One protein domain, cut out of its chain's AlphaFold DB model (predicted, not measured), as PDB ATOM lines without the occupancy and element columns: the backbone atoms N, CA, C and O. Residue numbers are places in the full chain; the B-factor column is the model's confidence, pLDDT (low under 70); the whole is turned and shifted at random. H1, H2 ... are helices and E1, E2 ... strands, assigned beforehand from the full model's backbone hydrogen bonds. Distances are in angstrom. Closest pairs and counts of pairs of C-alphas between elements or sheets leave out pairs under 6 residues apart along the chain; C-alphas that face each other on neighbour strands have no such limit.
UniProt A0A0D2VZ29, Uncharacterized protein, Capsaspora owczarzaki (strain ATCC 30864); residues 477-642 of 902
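This is residues 477 to 642 of the 902 residues of an uncharacterized protein of Capsaspora owczarzaki (strain ATCC 30864) (UniProt A0A0D2VZ29). Two lobes stand at the ends of a helical domain: one is a cluster of the short helices H1 to H4, the other holds the small strand hairpin E1 and E2 with the helices H6 and H7. The long helix H5 runs from beside H3 in the first lobe to H8, which stands in the middle between the lobes, with H9 folded back on it. The printed part has 166 residues with nine named helices and two named strands, in the order H1 H2 H3 H4 H5 H6 H7 E1 E2 H8 H9; the two strands make an antiparallel sheet, order E1 - E2, and the class is mostly helix. The whole is compact, with a radius of gyration of the C-alphas of 16.6 A, and spans 47 by 35 by 28 A.

H1, residues 477 to 482, touches H4, residues 514 to 522, at a steep tilt of 54 degrees, the same way; the closest C-alphas are those of Ala 479 and Ile 517, 6.7 A apart. H2, residues 495 to 499, is close to but not clearly touching H3, residues 501 to 509, the closest C-alphas being those of Trp 497 and Phe 503, 6.2 A apart. H3 touches residues 537 to 545 of H5, residues 534 to 553, at a shallow tilt of 16 degrees, the same way; the closest C-alphas are those of Phe 503 and Leu 541, 7.1 A apart. H4 and H5 only just touch, with 3 pairs of C-alphas within 8 A; the closest are those of Leu 516 and Leu 548, 6.9 A apart. H8, residues 614 to 621, touches residues 545 to 553 of H5, the closest C-alphas being those of Ser 549 and Met 616, 5.3 A apart; their lines, at 73 degrees, are only just about perpendicular. H5 and H8 are the hubs, touching three other helices each. H6, residues 563 to 574, and H8 only just touch, with 3 pairs of C-alphas within 8 A; the closest are those of Ile 566 and Met 620, 7.0 A apart. H8 and H9, residues 630 to 636, form a helical hairpin at a shallow tilt of 34 degrees, only just short of steep; the closest C-alphas are those of Leu 618 and Phe 636, 5.2 A apart. E1, residues 600 to 604, and E2, residues 607 to 611, form an antiparallel hairpin in which N 602 and O 609 are 3.0 A apart and N 609 and O 602 2.8 A apart, within hydrogen-bond range. The closest C-alphas of H6 and E2 are those of Leu 573 and Gly 611, 5.6 A apart. H7, residues 590 to 595, touches no helix; its closest C-alpha to E1 is that of Ala 594, 6.3 A from that of Thr 600. H1, H2, H3 and H4 are apart from H6, H7, E1 and E2. Every O i to N i+4 pair is within hydrogen-bond range in H1, H3, H6, H7 and H8; the counts are 3 of 5 in H4, 14 of 16 in H5, 0 of 1 in H2 with 2 of 2 O i to N i+3 pairs, and 1 of 3 in H9 with 2 of 4.

H1 begins at C-alpha 477, at (30.575, -47.321, -56.485). H3 measures 12.1 A from first to last C-alpha and H4 13.6 A. H5, the longest helix, measures 27.9 A, from C-alpha 534 at (43.180, -60.184, -40.098) to C-alpha 553. H6 measures 16.6 A, E1 12.7 A and E2 13.3 A. H2, H7 and H8 are shorter, and H9 ends at C-alpha 636, at (39.946, -41.933, -37.367).

The C-alphas farthest apart, those of Arg 532 and Asp 606, are 49.6 A from each other. The printed part has no cut. The links H1 to H2, H4 to H5 and H6 to H7 are long, the last with 15 residues. The mean pLDDT of the printed part is 77.6; 33 residues are under 70, among them residues 550 to 558 and 623 to 633.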
ATOM      1  N   SER A 477      30.674 -46.569 -55.221       78.81
ATOM      2  CA  SER A 477      30.575 -47.321 -56.485       78.81
ATOM      3  C   SER A 477      31.527 -46.747 -57.530       78.81
ATOM      4  O   SER A 477      32.413 -47.447 -58.007       78.81
ATOM      5  N   SER A 478      31.436 -45.438 -57.781       80.31
ATOM      6  CA  SER A 478      32.280 -44.754 -58.764       80.31
ATOM      7  C   SER A 478      33.763 -44.722 -58.388       80.31
ATOM      8  O   SER A 478      34.598 -44.504 -59.261       80.31
ATOM      9  N   ALA A 479      34.107 -44.986 -57.123       84.19
ATOM     10  CA  ALA A 479      35.471 -45.263 -56.685       84.19
ATOM     11  C   ALA A 479      35.965 -46.654 -57.116       84.19
ATOM     12  O   ALA A 479      37.106 -46.765 -57.556       84.19
ATOM     13  N   PHE A 480      35.131 -47.699 -57.054       84.38
ATOM     14  CA  PHE A 480      35.479 -49.011 -57.615       84.38
ATOM     15  C   PHE A 480      35.489 -49.009 -59.137       84.38
ATOM     16  O   PHE A 480      36.384 -49.619 -59.722       84.38
ATOM     17  N   ASP A 481      34.564 -48.280 -59.766       80.69
ATOM     18  CA  ASP A 481      34.559 -48.077 -61.215       80.69
ATOM     19  C   ASP A 481      35.899 -47.454 -61.654       80.69
ATOM     20  O   ASP A 481      36.542 -47.960 -62.572       80.69
ATOM     21  N   LEU A 482      36.396 -46.456 -60.908       78.25
ATOM     22  CA  LEU A 482      37.717 -45.831 -61.090       78.25
ATOM     23  C   LEU A 482      38.909 -46.791 -61.005       78.25
ATOM     24  O   LEU A 482      39.947 -46.534 -61.612       78.25
ATOM     25  N   LEU A 483      38.774 -47.869 -60.234       82.25
ATOM     26  CA  LEU A 483      39.802 -48.892 -60.066       82.25
ATOM     27  C   LEU A 483      39.664 -50.031 -61.089       82.25
ATOM     28  O   LEU A 483      40.499 -50.928 -61.083       82.25
ATOM     29  N   THR A 484      38.654 -50.025 -61.972       77.81
ATOM     30  CA  THR A 484      38.354 -51.161 -62.871       77.81
ATOM     31  C   THR A 484      39.556 -51.579 -63.726       77.81
ATOM     32  O   THR A 484      39.879 -52.762 -63.794       77.81
ATOM     33  N   GLU A 485      40.272 -50.609 -64.299       69.94
ATOM     34  CA  GLU A 485      41.483 -50.817 -65.118       69.94
ATOM     35  C   GLU A 485      42.673 -51.380 -64.314       69.94
ATOM     36  O   GLU A 485      43.617 -51.918 -64.885       69.94
ATOM     37  N   SER A 486      42.641 -51.282 -62.981       72.56
ATOM     38  CA  SER A 486      43.720 -51.744 -62.092       72.56
ATOM     39  C   SER A 486      43.645 -53.240 -61.763       72.56
ATOM     40  O   SER A 486      44.581 -53.771 -61.165       72.56
ATOM     41  N   TRP A 487      42.561 -53.924 -62.160       76.44
ATOM     42  CA  TRP A 487      42.369 -55.367 -61.956       76.44
ATOM     43  C   TRP A 487      42.640 -56.218 -63.218       76.44
ATOM     44  O   TRP A 487      42.637 -57.444 -63.122       76.44
ATOM     45  N   SER A 488      42.839 -55.605 -64.392       70.12
ATOM     46  CA  SER A 488      43.015 -56.285 -65.692       70.12
ATOM     47  C   SER A 488      44.479 -56.565 -66.058       70.12
ATOM     48  O   SER A 488      45.353 -55.789 -65.682       70.12
ATOM     49  N   ASP A 489      44.710 -57.635 -66.836       53.41
ATOM     50  CA  ASP A 489      45.919 -58.108 -67.557       53.41
ATOM     51  C   ASP A 489      47.279 -58.120 -66.831       53.41
ATOM     52  O   ASP A 489      47.981 -59.133 -66.829       53.41
ATOM     53  N   LYS A 490      47.669 -57.013 -66.203       67.31
ATOM     54  CA  LYS A 490      48.768 -56.900 -65.239       67.31
ATOM     55  C   LYS A 490      48.238 -56.126 -64.025       67.31
ATOM     56  O   LYS A 490      48.484 -54.923 -63.936       67.31
ATOM     57  N   PRO A 491      47.481 -56.782 -63.125       68.00
ATOM     58  CA  PRO A 491      46.776 -56.102 -62.046       68.00
ATOM     59  C   PRO A 491      47.749 -55.353 -61.133       68.00
ATOM     60  O   PRO A 491      48.630 -55.961 -60.522       68.00
ATOM     61  N   SER A 492      47.570 -54.037 -61.014       82.62
ATOM     62  CA  SER A 492      48.288 -53.233 -60.024       82.62
ATOM     63  C   SER A 492      47.633 -53.302 -58.643       82.62
ATOM     64  O   SER A 492      48.300 -53.065 -57.640       82.62
ATOM     65  N   ILE A 493      46.363 -53.721 -58.577       88.56
ATOM     66  CA  ILE A 493      45.663 -54.111 -57.350       88.56
ATOM     67  C   ILE A 493      45.132 -55.540 -57.540       88.56
ATOM     68  O   ILE A 493      44.505 -55.857 -58.550       88.56
ATOM     69  N   HIS A 494      45.382 -56.439 -56.587       89.94
ATOM     70  CA  HIS A 494      45.013 -57.851 -56.707       89.94
ATOM     71  C   HIS A 494      43.512 -58.086 -56.465       89.94
ATOM     72  O   HIS A 494      43.012 -57.803 -55.377       89.94
ATOM     73  N   ALA A 495      42.814 -58.693 -57.435       87.81
ATOM     74  CA  ALA A 495      41.347 -58.824 -57.517       87.81
ATOM     75  C   ALA A 495      40.595 -59.144 -56.207       87.81
ATOM     76  O   ALA A 495      39.521 -58.595 -55.972       87.81
ATOM     77  N   MET A 496      41.154 -59.987 -55.330       89.62
ATOM     78  CA  MET A 496      40.565 -60.310 -54.018       89.62
ATOM     79  C   MET A 496      40.300 -59.084 -53.120       89.62
ATOM     80  O   MET A 496      39.349 -59.110 -52.343       89.62
ATOM     81  N   TRP A 497      41.082 -58.003 -53.232       89.19
ATOM     82  CA  TRP A 497      40.849 -56.777 -52.457       89.19
ATOM     83  C   TRP A 497      39.498 -56.123 -52.769       89.19
ATOM     84  O   TRP A 497      38.900 -55.528 -51.875       89.19
ATOM     85  N   ARG A 498      38.969 -56.280 -53.994       85.88
ATOM     86  CA  ARG A 498      37.709 -55.660 -54.450       85.88
ATOM     87  C   ARG A 498      36.506 -55.983 -53.555       85.88
ATOM     88  O   ARG A 498      35.588 -55.173 -53.472       85.88
ATOM     89  N   ALA A 499      36.511 -57.145 -52.900       82.56
ATOM     90  CA  ALA A 499      35.443 -57.603 -52.009       82.56
ATOM     91  C   ALA A 499      35.828 -57.593 -50.513       82.56
ATOM     92  O   ALA A 499      35.015 -57.982 -49.679       82.56
ATOM     93  N   HIS A 500      37.048 -57.175 -50.152       87.38
ATOM     94  CA  HIS A 500      37.525 -57.233 -48.768       87.38
ATOM     95  C   HIS A 500      36.921 -56.082 -47.940       87.38
ATOM     96  O   HIS A 500      37.157 -54.924 -48.295       87.38
ATOM     97  N   PRO A 501      36.178 -56.337 -46.841       83.38
ATOM     98  CA  PRO A 501      35.432 -55.293 -46.125       83.38
ATOM     99  C   PRO A 501      36.288 -54.099 -45.687       83.38
ATOM    100  O   PRO A 501      35.881 -52.949 -45.832       83.38
ATOM    101  N   GLU A 502      37.505 -54.360 -45.223       85.62
ATOM    102  CA  GLU A 502      38.477 -53.384 -44.730       85.62
ATOM    103  C   GLU A 502      39.065 -52.530 -45.863       85.62
ATOM    104  O   GLU A 502      39.297 -51.337 -45.675       85.62
ATOM    105  N   PHE A 503      39.263 -53.099 -47.059       88.31
ATOM    106  CA  PHE A 503      39.668 -52.334 -48.244       88.31
ATOM    107  C   PHE A 503      38.500 -51.506 -48.786       88.31
ATOM    108  O   PHE A 503      38.677 -50.342 -49.138       88.31
ATOM    109  N   VAL A 504      37.283 -52.059 -48.774       85.50
ATOM    110  CA  VAL A 504      36.062 -51.304 -49.086       85.50
ATOM    111  C   VAL A 504      35.878 -50.138 -48.113       85.50
ATOM    112  O   VAL A 504      35.482 -49.047 -48.525       85.50
ATOM    113  N   GLN A 505      36.229 -50.337 -46.843       83.75
ATOM    114  CA  GLN A 505      36.223 -49.284 -45.839       83.75
ATOM    115  C   GLN A 505      37.328 -48.246 -46.079       83.75
ATOM    116  O   GLN A 505      37.016 -47.060 -46.079       83.75
ATOM    117  N   LEU A 506      38.562 -48.653 -46.407       87.50
ATOM    118  CA  LEU A 506      39.627 -47.732 -46.836       87.50
ATOM    119  C   LEU A 506      39.172 -46.859 -48.022       87.50
ATOM    120  O   LEU A 506      39.336 -45.644 -47.980       87.50
ATOM    121  N   VAL A 507      38.549 -47.438 -49.053       87.31
ATOM    122  CA  VAL A 507      38.059 -46.688 -50.228       87.31
ATOM    123  C   VAL A 507      36.986 -45.650 -49.846       87.31
ATOM    124  O   VAL A 507      36.981 -44.551 -50.404       87.31
ATOM    125  N   ARG A 508      36.123 -45.939 -48.858       83.62
ATOM    126  CA  ARG A 508      35.182 -44.954 -48.275       83.62
ATOM    127  C   ARG A 508      35.898 -43.894 -47.434       83.62
ATOM    128  O   ARG A 508      35.568 -42.714 -47.528       83.62
ATOM    129  N   ASP A 509      36.897 -44.302 -46.659       83.38
ATOM    130  CA  ASP A 509      37.719 -43.446 -45.800       83.38
ATOM    131  C   ASP A 509      38.542 -42.419 -46.612       83.38
ATOM    132  O   ASP A 509      38.837 -41.336 -46.107       83.38
ATOM    133  N   LEU A 510      38.826 -42.680 -47.897       83.75
ATOM    134  CA  LEU A 510      39.387 -41.691 -48.840       83.75
ATOM    135  C   LEU A 510      38.410 -40.565 -49.235       83.75
ATOM    136  O   LEU A 510      38.778 -39.675 -50.008       83.75
ATOM    137  N   GLY A 511      37.174 -40.582 -48.727       78.38
ATOM    138  CA  GLY A 511      36.222 -39.473 -48.824       78.38
ATOM    139  C   GLY A 511      35.813 -39.112 -50.253       78.38
ATOM    140  O   GLY A 511      35.444 -37.968 -50.499       78.38
ATOM    141  N   GLY A 512      35.928 -40.049 -51.202       79.94
ATOM    142  CA  GLY A 512      35.588 -39.832 -52.609       79.94
ATOM    143  C   GLY A 512      36.532 -38.884 -53.368       79.94
ATOM    144  O   GLY A 512      36.109 -38.287 -54.360       79.94
ATOM    145  N   ASN A 513      37.790 -38.720 -52.937       81.62
ATOM    146  CA  ASN A 513      38.797 -37.943 -53.671       81.62
ATOM    147  C   ASN A 513      39.459 -38.797 -54.788       81.62
ATOM    148  O   ASN A 513      40.212 -39.724 -54.470       81.62
ATOM    149  N   PRO A 514      39.255 -38.496 -56.090       82.12
ATOM    150  CA  PRO A 514      39.782 -39.312 -57.190       82.12
ATOM    151  C   PRO A 514      41.310 -39.409 -57.246       82.12
ATOM    152  O   PRO A 514      41.827 -40.433 -57.687       82.12
ATOM    153  N   ARG A 515      42.049 -38.385 -56.793       81.06
ATOM    154  CA  ARG A 515      43.522 -38.418 -56.738       81.06
ATOM    155  C   ARG A 515      44.024 -39.410 -55.692       81.06
ATOM    156  O   ARG A 515      44.967 -40.138 -55.980       81.06
ATOM    157  N   LEU A 516      43.399 -39.467 -54.513       83.00
ATOM    158  CA  LEU A 516      43.754 -40.453 -53.483       83.00
ATOM    159  C   LEU A 516      43.344 -41.869 -53.892       83.00
ATOM    160  O   LEU A 516      44.098 -42.813 -53.686       83.00
ATOM    161  N   ILE A 517      42.180 -42.015 -54.525       86.88
ATOM    162  CA  ILE A 517      41.676 -43.318 -54.973       86.88
ATOM    163  C   ILE A 517      42.543 -43.858 -56.121       86.88
ATOM    164  O   ILE A 517      42.941 -45.016 -56.081       86.88
ATOM    165  N   ARG A 518      42.979 -43.007 -57.063       82.62
ATOM    166  CA  ARG A 518      44.017 -43.369 -58.046       82.62
ATOM    167  C   ARG A 518      45.391 -43.628 -57.429       82.62
ATOM    168  O   ARG A 518      46.157 -44.377 -58.013       82.62
ATOM    169  N   ALA A 519      45.732 -43.057 -56.275       84.19
ATOM    170  CA  ALA A 519      47.022 -43.334 -55.639       84.19
ATOM    171  C   ALA A 519      47.131 -44.783 -55.116       84.19
ATOM    172  O   ALA A 519      48.234 -45.324 -55.075       84.19
ATOM    173  N   LEU A 520      46.003 -45.455 -54.828       88.19
ATOM    174  CA  LEU A 520      45.973 -46.889 -54.497       88.19
ATOM    175  C   LEU A 520      46.572 -47.770 -55.609       88.19
ATOM    176  O   LEU A 520      47.145 -48.814 -55.313       88.19
ATOM    177  N   THR A 521      46.471 -47.356 -56.877       85.88
ATOM    178  CA  THR A 521      46.886 -48.168 -58.037       85.88
ATOM    179  C   THR A 521      48.402 -48.232 -58.237       85.88
ATOM    180  O   THR A 521      48.863 -48.967 -59.109       85.88
ATOM    181  N   TYR A 522      49.174 -47.489 -57.434       82.12
ATOM    182  CA  TYR A 522      50.640 -47.479 -57.450       82.12
ATOM    183  C   TYR A 522      51.262 -48.170 -56.224       82.12
ATOM    184  O   TYR A 522      52.479 -48.345 -56.180       82.12
ATOM    185  N   ASN A 523      50.462 -48.579 -55.231       87.06
ATOM    186  CA  ASN A 523      50.980 -49.214 -54.022       87.06
ATOM    187  C   ASN A 523      51.255 -50.717 -54.241       87.06
ATOM    188  O   ASN A 523      50.358 -51.512 -54.519       87.06
ATOM    189  N   TYR A 524      52.509 -51.126 -54.039       86.56
ATOM    190  CA  TYR A 524      52.968 -52.500 -54.275       86.56
ATOM    191  C   TYR A 524      52.414 -53.551 -53.290       86.56
ATOM    192  O   TYR A 524      52.381 -54.738 -53.612       86.56
ATOM    193  N   ALA A 525      51.967 -53.167 -52.090       88.00
ATOM    194  CA  ALA A 525      51.359 -54.128 -51.167       88.00
ATOM    195  C   ALA A 525      49.969 -54.567 -51.662       88.00
ATOM    196  O   ALA A 525      49.624 -55.746 -51.579       88.00
ATOM    197  N   LEU A 526      49.215 -53.643 -52.264       90.81
ATOM    198  CA  LEU A 526      47.910 -53.912 -52.868       90.81
ATOM    199  C   LEU A 526      47.978 -54.767 -54.146       90.81
ATOM    200  O   LEU A 526      46.997 -55.433 -54.478       90.81
ATOM    201  N   SER A 527      49.125 -54.830 -54.833       89.19
ATOM    202  CA  SER A 527      49.317 -55.709 -56.001       89.19
ATOM    203  C   SER A 527      49.418 -57.201 -55.636       89.19
ATOM    204  O   SER A 527      49.484 -58.056 -56.521       89.19
ATOM    205  N   LYS A 528      49.458 -57.535 -54.341       89.56
ATOM    206  CA  LYS A 528      49.473 -58.903 -53.798       89.56
ATOM    207  C   LYS A 528      48.097 -59.263 -53.232       89.56
ATOM    208  O   LYS A 528      47.361 -58.356 -52.845       89.56
ATOM    209  N   PRO A 529      47.728 -60.555 -53.149       90.31
ATOM    210  CA  PRO A 529      46.520 -60.959 -52.436       90.31
ATOM    211  C   PRO A 529      46.530 -60.464 -50.980       90.31
ATOM    212  O   PRO A 529      47.607 -60.368 -50.383       90.31
ATOM    213  N   PRO A 530      45.350 -60.191 -50.396       91.06
ATOM    214  CA  PRO A 530      45.230 -59.871 -48.981       91.06
ATOM    215  C   PRO A 530      45.829 -60.996 -48.117       91.06
ATOM    216  O   PRO A 530      45.646 -62.176 -48.446       91.06
ATOM    217  N   PRO A 531      46.540 -60.661 -47.023       90.69
ATOM    218  CA  PRO A 531      46.977 -61.642 -46.035       90.69
ATOM    219  C   PRO A 531      45.822 -62.503 -45.504       90.69
ATOM    220  O   PRO A 531      44.666 -62.088 -45.489       90.69
ATOM    221  N   ARG A 532      46.139 -63.721 -45.045       87.44
ATOM    222  CA  ARG A 532      45.147 -64.613 -44.414       87.44
ATOM    223  C   ARG A 532      44.842 -64.242 -42.963       87.44
ATOM    224  O   ARG A 532      43.787 -64.619 -42.464       87.44
ATOM    225  N   ASP A 533      45.769 -63.561 -42.296       88.94
ATOM    226  CA  ASP A 533      45.580 -63.043 -40.945       88.94
ATOM    227  C   ASP A 533      44.935 -61.651 -41.013       88.94
ATOM    228  O   ASP A 533      45.374 -60.778 -41.768       88.94
ATOM    229  N   TYR A 534      43.889 -61.451 -40.213       83.62
ATOM    230  CA  TYR A 534      43.180 -60.184 -40.098       83.62
ATOM    231  C   TYR A 534      44.103 -59.047 -39.640       83.62
ATOM    232  O   TYR A 534      44.054 -57.959 -40.210       83.62
ATOM    233  N   ASP A 535      44.988 -59.271 -38.667       84.25
ATOM    234  CA  ASP A 535      45.870 -58.208 -38.177       84.25
ATOM    235  C   ASP A 535      47.000 -57.868 -39.164       84.25
ATOM    236  O   ASP A 535      47.476 -56.729 -39.179       84.25
ATOM    237  N   ASP A 536      47.369 -58.790 -40.059       87.06
ATOM    238  CA  ASP A 536      48.246 -58.493 -41.200       87.06
ATOM    239  C   ASP A 536      47.516 -57.703 -42.300       87.06
ATOM    240  O   ASP A 536      48.103 -56.782 -42.876       87.06
ATOM    241  N   VAL A 537      46.233 -57.991 -42.571       87.12
ATOM    242  CA  VAL A 537      45.389 -57.165 -43.461       87.12
ATOM    243  C   VAL A 537      45.292 -55.737 -42.926       87.12
ATOM    244  O   VAL A 537      45.540 -54.782 -43.665       87.12
ATOM    245  N   ILE A 538      44.965 -55.577 -41.639       84.94
ATOM    246  CA  ILE A 538      44.820 -54.258 -41.014       84.94
ATOM    247  C   ILE A 538      46.149 -53.494 -41.050       84.94
ATOM    248  O   ILE A 538      46.145 -52.314 -41.395       84.94
ATOM    249  N   ARG A 539      47.284 -54.152 -40.762       86.00
ATOM    250  CA  ARG A 539      48.618 -53.534 -40.858       86.00
ATOM    251  C   ARG A 539      48.920 -53.074 -42.284       86.00
ATOM    252  O   ARG A 539      49.238 -51.909 -42.482       86.00
ATOM    253  N   THR A 540      48.692 -53.942 -43.273       89.56
ATOM    254  CA  THR A 540      48.880 -53.628 -44.700       89.56
ATOM    255  C   THR A 540      48.087 -52.385 -45.117       89.56
ATOM    256  O   THR A 540      48.627 -51.478 -45.745       89.56
ATOM    257  N   LEU A 541      46.806 -52.307 -44.744       89.62
ATOM    258  CA  LEU A 541      45.943 -51.178 -45.102       89.62
ATOM    259  C   LEU A 541      46.250 -49.903 -44.291       89.62
ATOM    260  O   LEU A 541      46.056 -48.797 -44.800       89.62
ATOM    261  N   ALA A 542      46.773 -50.032 -43.068       84.06
ATOM    262  CA  ALA A 542      47.284 -48.908 -42.284       84.06
ATOM    263  C   ALA A 542      48.587 -48.332 -42.875       84.06
ATOM    264  O   ALA A 542      48.745 -47.110 -42.915       84.06
ATOM    265  N   ASP A 543      49.476 -49.177 -43.404       85.50
ATOM    266  CA  ASP A 543      50.696 -48.747 -44.100       85.50
ATOM    267  C   ASP A 543      50.360 -48.003 -45.407       85.50
ATOM    268  O   ASP A 543      50.864 -46.901 -45.635       85.50
ATOM    269  N   VAL A 544      49.419 -48.528 -46.209       88.50
ATOM    270  CA  VAL A 544      48.849 -47.834 -47.386       88.50
ATOM    271  C   VAL A 544      48.271 -46.469 -46.987       88.50
ATOM    272  O   VAL A 544      48.570 -45.449 -47.607       88.50
ATOM    273  N   SER A 545      47.466 -46.424 -45.921       86.00
ATOM    274  CA  SER A 545      46.885 -45.184 -45.388       86.00
ATOM    275  C   SER A 545      47.964 -44.173 -44.961       86.00
ATOM    276  O   SER A 545      47.874 -42.984 -45.274       86.00
ATOM    277  N   SER A 546      49.039 -44.642 -44.317       81.81
ATOM    278  CA  SER A 546      50.184 -43.816 -43.922       81.81
ATOM    279  C   SER A 546      50.912 -43.226 -45.134       81.81
ATOM    280  O   SER A 546      51.223 -42.030 -45.129       81.81
ATOM    281  N   GLU A 547      51.139 -44.017 -46.190       82.88
ATOM    282  CA  GLU A 547      51.755 -43.561 -47.442       82.88
ATOM    283  C   GLU A 547      50.917 -42.465 -48.115       82.88
ATOM    284  O   GLU A 547      51.446 -41.387 -48.405       82.88
ATOM    285  N   LEU A 548      49.604 -42.666 -48.266       78.94
ATOM    286  CA  LEU A 548      48.688 -41.654 -48.811       78.94
ATOM    287  C   LEU A 548      48.744 -40.348 -48.000       78.94
ATOM    288  O   LEU A 548      48.832 -39.251 -48.558       78.94
ATOM    289  N   SER A 549      48.799 -40.459 -46.673       74.25
ATOM    290  CA  SER A 549      48.958 -39.315 -45.774       74.25
ATOM    291  C   SER A 549      50.373 -38.733 -45.726       74.25
ATOM    292  O   SER A 549      50.574 -37.685 -45.112       74.25
ATOM    293  N   SER A 550      51.385 -39.356 -46.338       69.00
ATOM    294  CA  SER A 550      52.724 -38.759 -46.473       69.00
ATOM    295  C   SER A 550      52.724 -37.621 -47.498       69.00
ATOM    296  O   SER A 550      53.268 -36.552 -47.224       69.00
ATOM    297  N   VAL A 551      51.990 -37.800 -48.604       58.31
ATOM    298  CA  VAL A 551      51.773 -36.777 -49.640       58.31
ATOM    299  C   VAL A 551      51.083 -35.547 -49.047       58.31
ATOM    300  O   VAL A 551      51.451 -34.419 -49.360       58.31
ATOM    301  N   ALA A 552      50.128 -35.758 -48.136       55.50
ATOM    302  CA  ALA A 552      49.450 -34.692 -47.401       55.50
ATOM    303  C   ALA A 552      50.397 -33.962 -46.420       55.50
ATOM    304  O   ALA A 552      50.440 -32.732 -46.379       55.50
ATOM    305  N   ARG A 553      51.203 -34.711 -45.650       59.41
ATOM    306  CA  ARG A 553      52.124 -34.165 -44.631       59.41
ATOM    307  C   ARG A 553      53.166 -33.187 -45.189       59.41
ATOM    308  O   ARG A 553      53.583 -32.292 -44.459       59.41
ATOM    309  N   ALA A 554      53.566 -33.325 -46.455       60.00
ATOM    310  CA  ALA A 554      54.589 -32.482 -47.076       60.00
ATOM    311  C   ALA A 554      54.224 -30.980 -47.159       60.00
ATOM    312  O   ALA A 554      55.124 -30.146 -47.212       60.00
ATOM    313  N   TYR A 555      52.932 -30.624 -47.141       56.28
ATOM    314  CA  TYR A 555      52.458 -29.256 -47.415       56.28
ATOM    315  C   TYR A 555      52.075 -28.420 -46.168       56.28
ATOM    316  O   TYR A 555      51.656 -27.272 -46.321       56.28
ATOM    317  N   MET A 556      52.187 -28.940 -44.931       58.28
ATOM    318  CA  MET A 556      51.685 -28.247 -43.716       58.28
ATOM    319  C   MET A 556      52.561 -28.332 -42.453       58.28
ATOM    320  O   MET A 556      52.046 -28.366 -41.335       58.28
ATOM    321  N   THR A 557      53.886 -28.286 -42.593       59.12
ATOM    322  CA  THR A 557      54.834 -28.363 -41.461       59.12
ATOM    323  C   THR A 557      54.671 -27.290 -40.370       59.12
ATOM    324  O   THR A 557      55.170 -27.503 -39.265       59.12
ATOM    325  N   SER A 558      53.971 -26.177 -40.626       59.97
ATOM    326  CA  SER A 558      53.598 -25.169 -39.616       59.97
ATOM    327  C   SER A 558      52.179 -25.361 -39.058       59.97
ATOM    328  O   SER A 558      52.001 -25.515 -37.850       59.97
ATOM    329  N   TRP A 559      51.162 -25.365 -39.927       72.31
ATOM    330  CA  TRP A 559      49.747 -25.261 -39.535       72.31
ATOM    331  C   TRP A 559      49.261 -26.416 -38.646       72.31
ATOM    332  O   TRP A 559      48.503 -26.181 -37.705       72.31
ATOM    333  N   HIS A 560      49.727 -27.647 -38.895       64.88
ATOM    334  CA  HIS A 560      49.281 -28.828 -38.142       64.88
ATOM    335  C   HIS A 560      49.833 -28.904 -36.704       64.88
ATOM    336  O   HIS A 560      49.498 -29.824 -35.969       64.88
ATOM    337  N   ASN A 561      50.701 -27.977 -36.284       65.06
ATOM    338  CA  ASN A 561      51.268 -27.989 -34.929       65.06
ATOM    339  C   ASN A 561      50.318 -27.367 -33.889       65.06
ATOM    340  O   ASN A 561      50.454 -27.623 -32.694       65.06
ATOM    341  N   SER A 562      49.331 -26.575 -34.325       76.56
ATOM    342  CA  SER A 562      48.317 -26.005 -33.436       76.56
ATOM    343  C   SER A 562      47.246 -27.043 -33.091       76.56
ATOM    344  O   SER A 562      46.406 -27.395 -33.923       76.56
ATOM    345  N   VAL A 563      47.238 -27.468 -31.824       75.12
ATOM    346  CA  VAL A 563      46.200 -28.319 -31.209       75.12
ATOM    347  C   VAL A 563      44.799 -27.777 -31.536       75.12
ATOM    348  O   VAL A 563      43.923 -28.504 -32.002       75.12
ATOM    349  N   ASN A 564      44.612 -26.464 -31.360       76.44
ATOM    350  CA  ASN A 564      43.331 -25.779 -31.522       76.44
ATOM    351  C   ASN A 564      42.852 -25.748 -32.982       76.44
ATOM    352  O   ASN A 564      41.644 -25.795 -33.221       76.44
ATOM    353  N   ASN A 565      43.769 -25.708 -33.956       81.75
ATOM    354  CA  ASN A 565      43.415 -25.748 -35.379       81.75
ATOM    355  C   ASN A 565      42.853 -27.129 -35.749       81.75
ATOM    356  O   ASN A 565      41.817 -27.211 -36.407       81.75
ATOM    357  N   ILE A 566      43.499 -28.207 -35.278       78.69
ATOM    358  CA  ILE A 566      43.041 -29.586 -35.507       78.69
ATOM    359  C   ILE A 566      41.692 -29.816 -34.816       78.69
ATOM    360  O   ILE A 566      40.759 -30.262 -35.476       78.69
ATOM    361  N   ILE A 567      41.554 -29.449 -33.534       77.94
ATOM    362  CA  ILE A 567      40.283 -29.544 -32.790       77.94
ATOM    363  C   ILE A 567      39.152 -28.832 -33.546       77.94
ATOM    364  O   ILE A 567      38.086 -29.408 -33.766       77.94
ATOM    365  N   SER A 568      39.390 -27.595 -33.989       79.94
ATOM    366  CA  SER A 568      38.388 -26.796 -34.704       79.94
ATOM    367  C   SER A 568      37.990 -27.426 -36.039       79.94
ATOM    368  O   SER A 568      36.805 -27.461 -36.369       79.94
ATOM    369  N   LEU A 569      38.953 -27.986 -36.781       83.19
ATOM    370  CA  LEU A 569      38.671 -28.722 -38.010       83.19
ATOM    371  C   LEU A 569      37.882 -30.012 -37.736       83.19
ATOM    372  O   LEU A 569      36.910 -30.286 -38.434       83.19
ATOM    373  N   VAL A 570      38.241 -30.788 -36.710       80.75
ATOM    374  CA  VAL A 570      37.496 -32.003 -36.345       80.75
ATOM    375  C   VAL A 570      36.053 -31.669 -35.961       80.75
ATOM    376  O   VAL A 570      35.134 -32.365 -36.391       80.75
ATOM    377  N   TYR A 571      35.814 -30.569 -35.241       80.62
ATOM    378  CA  TYR A 571      34.450 -30.119 -34.959       80.62
ATOM    379  C   TYR A 571      33.657 -29.759 -36.227       80.62
ATOM    380  O   TYR A 571      32.459 -30.036 -36.290       80.62
ATOM    381  N   LEU A 572      34.295 -29.203 -37.262       82.12
ATOM    382  CA  LEU A 572      33.640 -28.999 -38.560       82.12
ATOM    383  C   LEU A 572      33.318 -30.332 -39.252       82.12
ATOM    384  O   LEU A 572      32.209 -30.488 -39.745       82.12
ATOM    385  N   LEU A 573      34.218 -31.321 -39.226       81.50
ATOM    386  CA  LEU A 573      33.973 -32.638 -39.841       81.50
ATOM    387  C   LEU A 573      32.877 -33.457 -39.145       81.50
ATOM    388  O   LEU A 573      32.183 -34.233 -39.800       81.50
ATOM    389  N   LEU A 574      32.738 -33.324 -37.823       79.44
ATOM    390  CA  LEU A 574      31.798 -34.117 -37.026       79.44
ATOM    391  C   LEU A 574      30.420 -33.450 -36.851       79.44
ATOM    392  O   LEU A 574      29.454 -34.143 -36.529       79.44
ATOM    393  N   SER A 575      30.297 -32.140 -37.090       77.31
ATOM    394  CA  SER A 575      29.026 -31.394 -36.999       77.31
ATOM    395  C   SER A 575      28.253 -31.262 -38.322       77.31
ATOM    396  O   SER A 575      27.043 -30.996 -38.291       77.31
ATOM    397  N   PRO A 576      28.882 -31.584 -39.463       72.44
ATOM    398  CA  PRO A 576      29.128 -30.718 -40.626       72.44
ATOM    399  C   PRO A 576      28.063 -29.653 -40.897       72.44
ATOM    400  O   PRO A 576      27.213 -29.794 -41.781       72.44
ATOM    401  N   ILE A 577      28.126 -28.558 -40.140       76.56
ATOM    402  CA  ILE A 577      27.316 -27.362 -40.404       76.56
ATOM    403  C   ILE A 577      27.851 -26.576 -41.625       76.56
ATOM    404  O   ILE A 577      29.062 -26.579 -41.858       76.56
ATOM    405  N   PRO A 578      26.993 -25.875 -42.393       76.50
ATOM    406  CA  PRO A 578      27.438 -24.954 -43.440       76.50
ATOM    407  C   PRO A 578      28.133 -23.716 -42.851       76.50
ATOM    408  O   PRO A 578      27.555 -22.982 -42.042       76.50
ATOM    409  N   VAL A 579      29.363 -23.458 -43.288       76.31
ATOM    410  CA  VAL A 579      30.214 -22.348 -42.826       76.31
ATOM    411  C   VAL A 579      30.733 -21.514 -43.993       76.31
ATOM    412  O   VAL A 579      30.716 -21.951 -45.141       76.31
ATOM    413  N   SER A 580      31.197 -20.295 -43.710       76.88
ATOM    414  CA  SER A 580      31.822 -19.454 -44.736       76.88
ATOM    415  C   SER A 580      33.098 -20.102 -45.289       76.88
ATOM    416  O   SER A 580      33.925 -20.595 -44.522       76.88
ATOM    417  N   SER A 581      33.301 -20.009 -46.605       72.44
ATOM    418  CA  SER A 581      34.571 -20.289 -47.297       72.44
ATOM    419  C   SER A 581      35.755 -19.533 -46.671       72.44
ATOM    420  O   SER A 581      36.856 -20.074 -46.514       72.44
ATOM    421  N   SER A 582      35.497 -18.296 -46.236       74.81
ATOM    422  CA  SER A 582      36.471 -17.392 -45.622       74.81
ATOM    423  C   SER A 582      36.783 -17.663 -44.143       74.81
ATOM    424  O   SER A 582      37.710 -17.047 -43.616       74.81
ATOM    425  N   LEU A 583      36.060 -18.567 -43.465       82.19
ATOM    426  CA  LEU A 583      36.281 -18.870 -42.043       82.19
ATOM    427  C   LEU A 583      37.710 -19.389 -41.814       82.19
ATOM    428  O   LEU A 583      38.154 -20.337 -42.465       82.19
ATOM    429  N   THR A 584      38.426 -18.765 -40.877       83.50
ATOM    430  CA  THR A 584      39.816 -19.084 -40.546       83.50
ATOM    431  C   THR A 584      39.946 -20.080 -39.399       83.50
ATOM    432  O   THR A 584      39.264 -20.006 -38.380       83.50
ATOM    433  N   LEU A 585      40.881 -21.013 -39.566       81.31
ATOM    434  CA  LEU A 585      41.329 -21.972 -38.566       81.31
ATOM    435  C   LEU A 585      42.802 -21.655 -38.279       81.31
ATOM    436  O   LEU A 585      43.706 -22.142 -38.960       81.31
ATOM    437  N   GLY A 586      43.045 -20.752 -37.329       81.44
ATOM    438  CA  GLY A 586      44.352 -20.108 -37.176       81.44
ATOM    439  C   GLY A 586      44.678 -19.227 -38.388       81.44
ATOM    440  O   GLY A 586      43.852 -18.428 -38.815       81.44
ATOM    441  N   GLU A 587      45.875 -19.379 -38.959       80.69
ATOM    442  CA  GLU A 587      46.378 -18.530 -40.055       80.69
ATOM    443  C   GLU A 587      45.801 -18.846 -41.449       80.69
ATOM    444  O   GLU A 587      46.041 -18.085 -42.384       80.69
ATOM    445  N   LYS A 588      45.068 -19.958 -41.618       79.88
ATOM    446  CA  LYS A 588      44.512 -20.382 -42.918       79.88
ATOM    447  C   LYS A 588      42.988 -20.391 -42.919       79.88
ATOM    448  O   LYS A 588      42.379 -20.853 -41.955       79.88
ATOM    449  N   SER A 589      42.369 -19.956 -44.016       81.50
ATOM    450  CA  SER A 589      40.941 -20.190 -44.262       81.50
ATOM    451  C   SER A 589      40.653 -21.643 -44.645       81.50
ATOM    452  O   SER A 589      41.523 -22.354 -45.153       81.50
ATOM    453  N   ILE A 590      39.407 -22.076 -44.444       81.19
ATOM    454  CA  ILE A 590      38.875 -23.352 -44.957       81.19
ATOM    455  C   ILE A 590      39.162 -23.497 -46.456       81.19
ATOM    456  O   ILE A 590      39.631 -24.540 -46.910       81.19
ATOM    457  N   ASP A 591      38.979 -22.416 -47.209       74.75
ATOM    458  CA  ASP A 591      39.357 -22.320 -48.613       74.75
ATOM    459  C   ASP A 591      40.843 -22.592 -48.884       74.75
ATOM    460  O   ASP A 591      41.173 -23.339 -49.806       74.75
ATOM    461  N   GLN A 592      41.762 -22.006 -48.117       77.19
ATOM    462  CA  GLN A 592      43.198 -22.240 -48.304       77.19
ATOM    463  C   GLN A 592      43.565 -23.698 -47.993       77.19
ATOM    464  O   GLN A 592      44.334 -24.313 -48.725       77.19
ATOM    465  N   LEU A 593      42.933 -24.300 -46.983       79.88
ATOM    466  CA  LEU A 593      43.098 -25.721 -46.660       79.88
ATOM    467  C   LEU A 593      42.496 -26.650 -47.741       79.88
ATOM    468  O   LEU A 593      42.985 -27.763 -47.948       79.88
ATOM    469  N   ALA A 594      41.473 -26.205 -48.477       78.69
ATOM    470  CA  ALA A 594      40.968 -26.896 -49.667       78.69
ATOM    471  C   ALA A 594      41.895 -26.730 -50.888       78.69
ATOM    472  O   ALA A 594      42.116 -27.696 -51.626       78.69
ATOM    473  N   PHE A 595      42.487 -25.540 -51.064       74.69
ATOM    474  CA  PHE A 595      43.472 -25.251 -52.113       74.69
ATOM    475  C   PHE A 595      44.699 -26.157 -51.987       74.69
ATOM    476  O   PHE A 595      45.083 -26.826 -52.947       74.69
ATOM    477  N   ASP A 596      45.247 -26.252 -50.774       73.00
ATOM    478  CA  ASP A 596      46.388 -27.114 -50.456       73.00
ATOM    479  C   ASP A 596      46.051 -28.621 -50.539       73.00
ATOM    480  O   ASP A 596      46.947 -29.464 -50.525       73.00
ATOM    481  N   GLY A 597      44.765 -28.977 -50.670       72.12
ATOM    482  CA  GLY A 597      44.319 -30.347 -50.928       72.12
ATOM    483  C   GLY A 597      43.974 -31.181 -49.694       72.12
ATOM    484  O   GLY A 597      44.044 -32.406 -49.782       72.12
ATOM    485  N   PHE A 598      43.566 -30.562 -48.581       74.00
ATOM    486  CA  PHE A 598      43.121 -31.276 -47.372       74.00
ATOM    487  C   PHE A 598      41.601 -31.409 -47.261       74.00
ATOM    488  O   PHE A 598      41.107 -32.468 -46.879       74.00
ATOM    489  N   LEU A 599      40.854 -30.347 -47.577       79.62
ATOM    490  CA  LEU A 599      39.416 -30.276 -47.293       79.62
ATOM    491  C   LEU A 599      38.568 -30.423 -48.551       79.62
ATOM    492  O   LEU A 599      38.666 -29.584 -49.440       79.62
ATOM    493  N   THR A 600      37.679 -31.419 -48.607       75.62
ATOM    494  CA  THR A 600      36.585 -31.417 -49.589       75.62
ATOM    495  C   THR A 600      35.599 -30.315 -49.203       75.62
ATOM    496  O   THR A 600      35.112 -30.283 -48.077       75.62
ATOM    497  N   LEU A 601      35.286 -29.415 -50.136       75.88
ATOM    498  CA  LEU A 601      34.227 -28.420 -49.960       75.88
ATOM    499  C   LEU A 601      33.047 -28.804 -50.848       75.88
ATOM    500  O   LEU A 601      33.196 -28.877 -52.069       75.88
ATOM    501  N   ALA A 602      31.892 -29.047 -50.234       71.94
ATOM    502  CA  ALA A 602      30.615 -29.146 -50.934       71.94
ATOM    503  C   ALA A 602      29.869 -27.809 -50.769       71.94
ATOM    504  O   ALA A 602      29.748 -27.343 -49.635       71.94
ATOM    505  N   PRO A 603      29.396 -27.156 -51.847       65.94
ATOM    506  CA  PRO A 603      28.638 -25.915 -51.720       65.94
ATOM    507  C   PRO A 603      27.273 -26.173 -51.069       65.94
ATOM    508  O   PRO A 603      26.644 -27.200 -51.319       65.94
ATOM    509  N   HIS A 604      26.820 -25.230 -50.248       65.69
ATOM    510  CA  HIS A 604      25.514 -25.238 -49.596       65.69
ATOM    511  C   HIS A 604      25.032 -23.789 -49.492       65.69
ATOM    512  O   HIS A 604      25.424 -23.076 -48.571       65.69
ATOM    513  N   GLU A 605      24.188 -23.365 -50.434       70.12
ATOM    514  CA  GLU A 605      23.727 -21.971 -50.559       70.12
ATOM    515  C   GLU A 605      24.923 -21.007 -50.738       70.12
ATOM    516  O   GLU A 605      25.723 -21.205 -51.656       70.12
ATOM    517  N   ASP A 606      25.078 -19.990 -49.884       61.44
ATOM    518  CA  ASP A 606      26.236 -19.082 -49.865       61.44
ATOM    519  C   ASP A 606      27.520 -19.765 -49.338       61.44
ATOM    520  O   ASP A 606      28.645 -19.393 -49.701       61.44
ATOM    521  N   ARG A 607      27.339 -20.790 -48.501       74.25
ATOM    522  CA  ARG A 607      28.335 -21.449 -47.643       74.25
ATOM    523  C   ARG A 607      28.942 -22.711 -48.257       74.25
ATOM    524  O   ARG A 607      28.606 -23.156 -49.355       74.25
ATOM    525  N   VAL A 608      29.864 -23.314 -47.508       73.44
ATOM    526  CA  VAL A 608      30.442 -24.632 -47.783       73.44
ATOM    527  C   VAL A 608      30.270 -25.571 -46.591       73.44
ATOM    528  O   VAL A 608      30.365 -25.171 -45.431       73.44
ATOM    529  N   VAL A 609      30.048 -26.848 -46.885       78.38
ATOM    530  CA  VAL A 609      30.174 -27.953 -45.935       78.38
ATOM    531  C   VAL A 609      31.564 -28.567 -46.092       78.38
ATOM    532  O   VAL A 609      31.993 -28.874 -47.206       78.38
ATOM    533  N   VAL A 610      32.264 -28.738 -44.969       80.44
ATOM    534  CA  VAL A 610      33.636 -29.260 -44.920       80.44
ATOM    535  C   VAL A 610      33.639 -30.776 -44.737       80.44
ATOM    536  O   VAL A 610      33.058 -31.294 -43.785       80.44
ATOM    537  N   GLY A 611      34.369 -31.475 -45.601       80.81
ATOM    538  CA  GLY A 611      34.822 -32.848 -45.398       80.81
ATOM    539  C   GLY A 611      36.351 -32.949 -45.482       80.81
ATOM    540  O   GLY A 611      37.041 -32.003 -45.856       80.81
ATOM    541  N   CYS A 612      36.904 -34.102 -45.106       82.06
ATOM    542  CA  CYS A 612      38.336 -34.399 -45.181       82.06
ATOM    543  C   CYS A 612      38.523 -35.927 -45.244       82.06
ATOM    544  O   CYS A 612      37.841 -36.633 -44.493       82.06
ATOM    545  N   PRO A 613      39.410 -36.462 -46.103       84.50
ATOM    546  CA  PRO A 613      39.761 -37.880 -46.105       84.50
ATOM    547  C   PRO A 613      40.282 -38.338 -44.734       84.50
ATOM    548  O   PRO A 613      41.173 -37.718 -44.149       84.50
ATOM    549  N   ILE A 614      39.759 -39.453 -44.225       85.06
ATOM    550  CA  ILE A 614      40.055 -39.948 -42.876       85.06
ATOM    551  C   ILE A 614      41.560 -40.197 -42.652       85.06
ATOM    552  O   ILE A 614      42.049 -39.769 -41.604       85.06
ATOM    553  N   PRO A 615      42.342 -40.754 -43.606       83.31
ATOM    554  CA  PRO A 615      43.796 -40.863 -43.459       83.31
ATOM    555  C   PRO A 615      44.498 -39.531 -43.182       83.31
ATOM    556  O   PRO A 615      45.444 -39.488 -42.389       83.31
ATOM    557  N   MET A 616      44.054 -38.438 -43.816       82.19
ATOM    558  CA  MET A 616      44.643 -37.110 -43.617       82.19
ATOM    559  C   MET A 616      44.348 -36.601 -42.207       82.19
ATOM    560  O   MET A 616      45.253 -36.100 -41.540       82.19
ATOM    561  N   MET A 617      43.114 -36.783 -41.723       82.56
ATOM    562  CA  MET A 617      42.751 -36.414 -40.354       82.56
ATOM    563  C   MET A 617      43.500 -37.259 -39.314       82.56
ATOM    564  O   MET A 617      44.097 -36.705 -38.391       82.56
ATOM    565  N   LEU A 618      43.578 -38.578 -39.510       81.06
ATOM    566  CA  LEU A 618      44.344 -39.495 -38.659       81.06
ATOM    567  C   LEU A 618      45.813 -39.059 -38.518       81.06
ATOM    568  O   LEU A 618      46.356 -39.048 -37.415       81.06
ATOM    569  N   ALA A 619      46.445 -38.643 -39.620       78.25
ATOM    570  CA  ALA A 619      47.832 -38.182 -39.630       78.25
ATOM    571  C   ALA A 619      48.050 -36.800 -38.980       78.25
ATOM    572  O   ALA A 619      49.173 -36.507 -38.566       78.25
ATOM    573  N   MET A 620      47.011 -35.964 -38.875       78.75
ATOM    574  CA  MET A 620      47.054 -34.722 -38.092       78.75
ATOM    575  C   MET A 620      46.859 -35.008 -36.597       78.75
ATOM    576  O   MET A 620      47.643 -34.528 -35.783       78.75
ATOM    577  N   VAL A 621      45.884 -35.851 -36.241       77.06
ATOM    578  CA  VAL A 621      45.598 -36.257 -34.852       77.06
ATOM    579  C   VAL A 621      46.797 -36.968 -34.211       77.06
ATOM    580  O   VAL A 621      47.251 -36.544 -33.152       77.06
ATOM    581  N   PHE A 622      47.374 -37.987 -34.861       73.38
ATOM    582  CA  PHE A 622      48.525 -38.723 -34.310       73.38
ATOM    583  C   PHE A 622      49.799 -37.882 -34.150       73.38
ATOM    584  O   PHE A 622      50.683 -38.263 -33.388       73.38
ATOM    585  N   ARG A 623      49.926 -36.754 -34.861       69.69
ATOM    586  CA  ARG A 623      51.088 -35.857 -34.738       69.69
ATOM    587  C   ARG A 623      51.048 -34.960 -33.508       69.69
ATOM    588  O   ARG A 623      52.023 -34.261 -33.252       69.69
ATOM    589  N   ASN A 624      49.945 -34.967 -32.768       69.31
ATOM    590  CA  ASN A 624      49.759 -34.116 -31.612       69.31
ATOM    591  C   ASN A 624      49.532 -34.979 -30.366       69.31
ATOM    592  O   ASN A 624      48.457 -35.545 -30.192       69.31
ATOM    593  N   GLU A 625      50.534 -35.071 -29.490       64.69
ATOM    594  CA  GLU A 625      50.490 -35.919 -28.286       64.69
ATOM    595  C   GLU A 625      49.291 -35.612 -27.374       64.69
ATOM    596  O   GLU A 625      48.766 -36.511 -26.725       64.69
ATOM    597  N   GLN A 626      48.801 -34.365 -27.377       63.06
ATOM    598  CA  GLN A 626      47.617 -33.967 -26.609       63.06
ATOM    599  C   GLN A 626      46.311 -34.524 -27.192       63.06
ATOM    600  O   GLN A 626      45.351 -34.682 -26.449       63.06
ATOM    601  N   LEU A 627      46.270 -34.816 -28.499       63.03
ATOM    602  CA  LEU A 627      45.113 -35.378 -29.210       63.03
ATOM    603  C   LEU A 627      45.225 -36.894 -29.413       63.03
ATOM    604  O   LEU A 627      44.206 -37.564 -29.569       63.03
ATOM    605  N   ALA A 628      46.439 -37.450 -29.381       57.72
ATOM    606  CA  ALA A 628      46.753 -38.855 -29.653       57.72
ATOM    607  C   ALA A 628      46.257 -39.857 -28.581       57.72
ATOM    608  O   ALA A 628      46.733 -40.993 -28.522       57.72
ATOM    609  N   SER A 629      45.286 -39.473 -27.745       62.91
ATOM    610  CA  SER A 629      44.603 -40.399 -26.840       62.91
ATOM    611  C   SER A 629      43.929 -41.531 -27.630       62.91
ATOM    612  O   SER A 629      43.362 -41.318 -28.706       62.91
ATOM    613  N   SER A 630      43.979 -42.755 -27.102       59.31
ATOM    614  CA  SER A 630      43.512 -43.963 -27.803       59.31
ATOM    615  C   SER A 630      42.040 -43.886 -28.232       59.31
ATOM    616  O   SER A 630      41.700 -44.316 -29.333       59.31
ATOM    617  N   SER A 631      41.187 -43.278 -27.404       59.59
ATOM    618  CA  SER A 631      39.753 -43.068 -27.661       59.59
ATOM    619  C   SER A 631      39.451 -42.033 -28.754       59.59
ATOM    620  O   SER A 631      38.351 -42.037 -29.298       59.59
ATOM    621  N   VAL A 632      40.403 -41.147 -29.072       63.44
ATOM    622  CA  VAL A 632      40.312 -40.185 -30.182       63.44
ATOM    623  C   VAL A 632      40.921 -40.773 -31.455       63.44
ATOM    624  O   VAL A 632      40.324 -40.681 -32.528       63.44
ATOM    625  N   ALA A 633      42.086 -41.415 -31.351       67.94
ATOM    626  CA  ALA A 633      42.764 -42.025 -32.492       67.94
ATOM    627  C   ALA A 633      41.923 -43.139 -33.149       67.94
ATOM    628  O   ALA A 633      41.925 -43.272 -34.375       67.94
ATOM    629  N   SER A 634      41.148 -43.895 -32.362       70.94
ATOM    630  CA  SER A 634      40.243 -44.944 -32.856       70.94
ATOM    631  C   SER A 634      39.133 -44.420 -33.779       70.94
ATOM    632  O   SER A 634      38.803 -45.082 -34.764       70.94
ATOM    633  N   LEU A 635      38.614 -43.203 -33.545       72.56
ATOM    634  CA  LEU A 635      37.588 -42.570 -34.393       72.56
ATOM    635  C   LEU A 635      38.041 -42.450 -35.850       72.56
ATOM    636  O   LEU A 635      37.237 -42.628 -36.766       72.56
ATOM    637  N   PHE A 636      39.331 -42.174 -36.060       78.19
ATOM    638  CA  PHE A 636      39.946 -41.933 -37.367       78.19
ATOM    639  C   PHE A 636      40.817 -43.106 -37.851       78.19
ATOM    640  O   PHE A 636      41.380 -43.034 -38.942       78.19
ATOM    641  N   GLN A 637      40.926 -44.202 -37.088       76.38
ATOM    642  CA  GLN A 637      41.739 -45.360 -37.470       76.38
ATOM    643  C   GLN A 637      41.319 -45.899 -38.845       76.38
ATOM    644  O   GLN A 637      40.134 -46.121 -39.105       76.38
ATOM    645  N   THR A 638      42.291 -46.099 -39.730       71.69
ATOM    646  CA  THR A 638      42.065 -46.617 -41.084       71.69
ATOM    647  C   THR A 638      42.859 -47.911 -41.268       71.69
ATOM    648  O   THR A 638      44.066 -47.885 -41.021       71.69
ATOM    649  N   PRO A 639      42.234 -49.013 -41.718       66.88
ATOM    650  CA  PRO A 639      40.786 -49.205 -41.865       66.88
ATOM    651  C   PRO A 639      40.082 -49.254 -40.494       66.88
ATOM    652  O   PRO A 639      40.697 -49.546 -39.466       66.88
ATOM    653  N   PHE A 640      38.783 -48.954 -40.467       65.81
ATOM    654  CA  PHE A 640      37.977 -48.954 -39.240       65.81
ATOM    655  C   PHE A 640      37.728 -50.388 -38.737       65.81
ATOM    656  O   PHE A 640      36.943 -51.125 -39.335       65.81
ATOM    657  N   LYS A 641      38.373 -50.800 -37.634       60.66
ATOM    658  CA  LYS A 641      38.116 -52.114 -37.016       60.66
ATOM    659  C   LYS A 641      36.706 -52.153 -36.406       60.66
ATOM    660  O   LYS A 641      36.453 -51.495 -35.400       60.66
ATOM    661  N   SER A 642      35.804 -52.964 -36.957       53.84
ATOM    662  CA  SER A 642      34.404 -53.073 -36.510       53.84
ATOM    663  C   SER A 642      34.208 -53.984 -35.281       53.84
ATOM    664  O   SER A 642      33.362 -54.884 -35.296       53.84
TER     665      SER A 642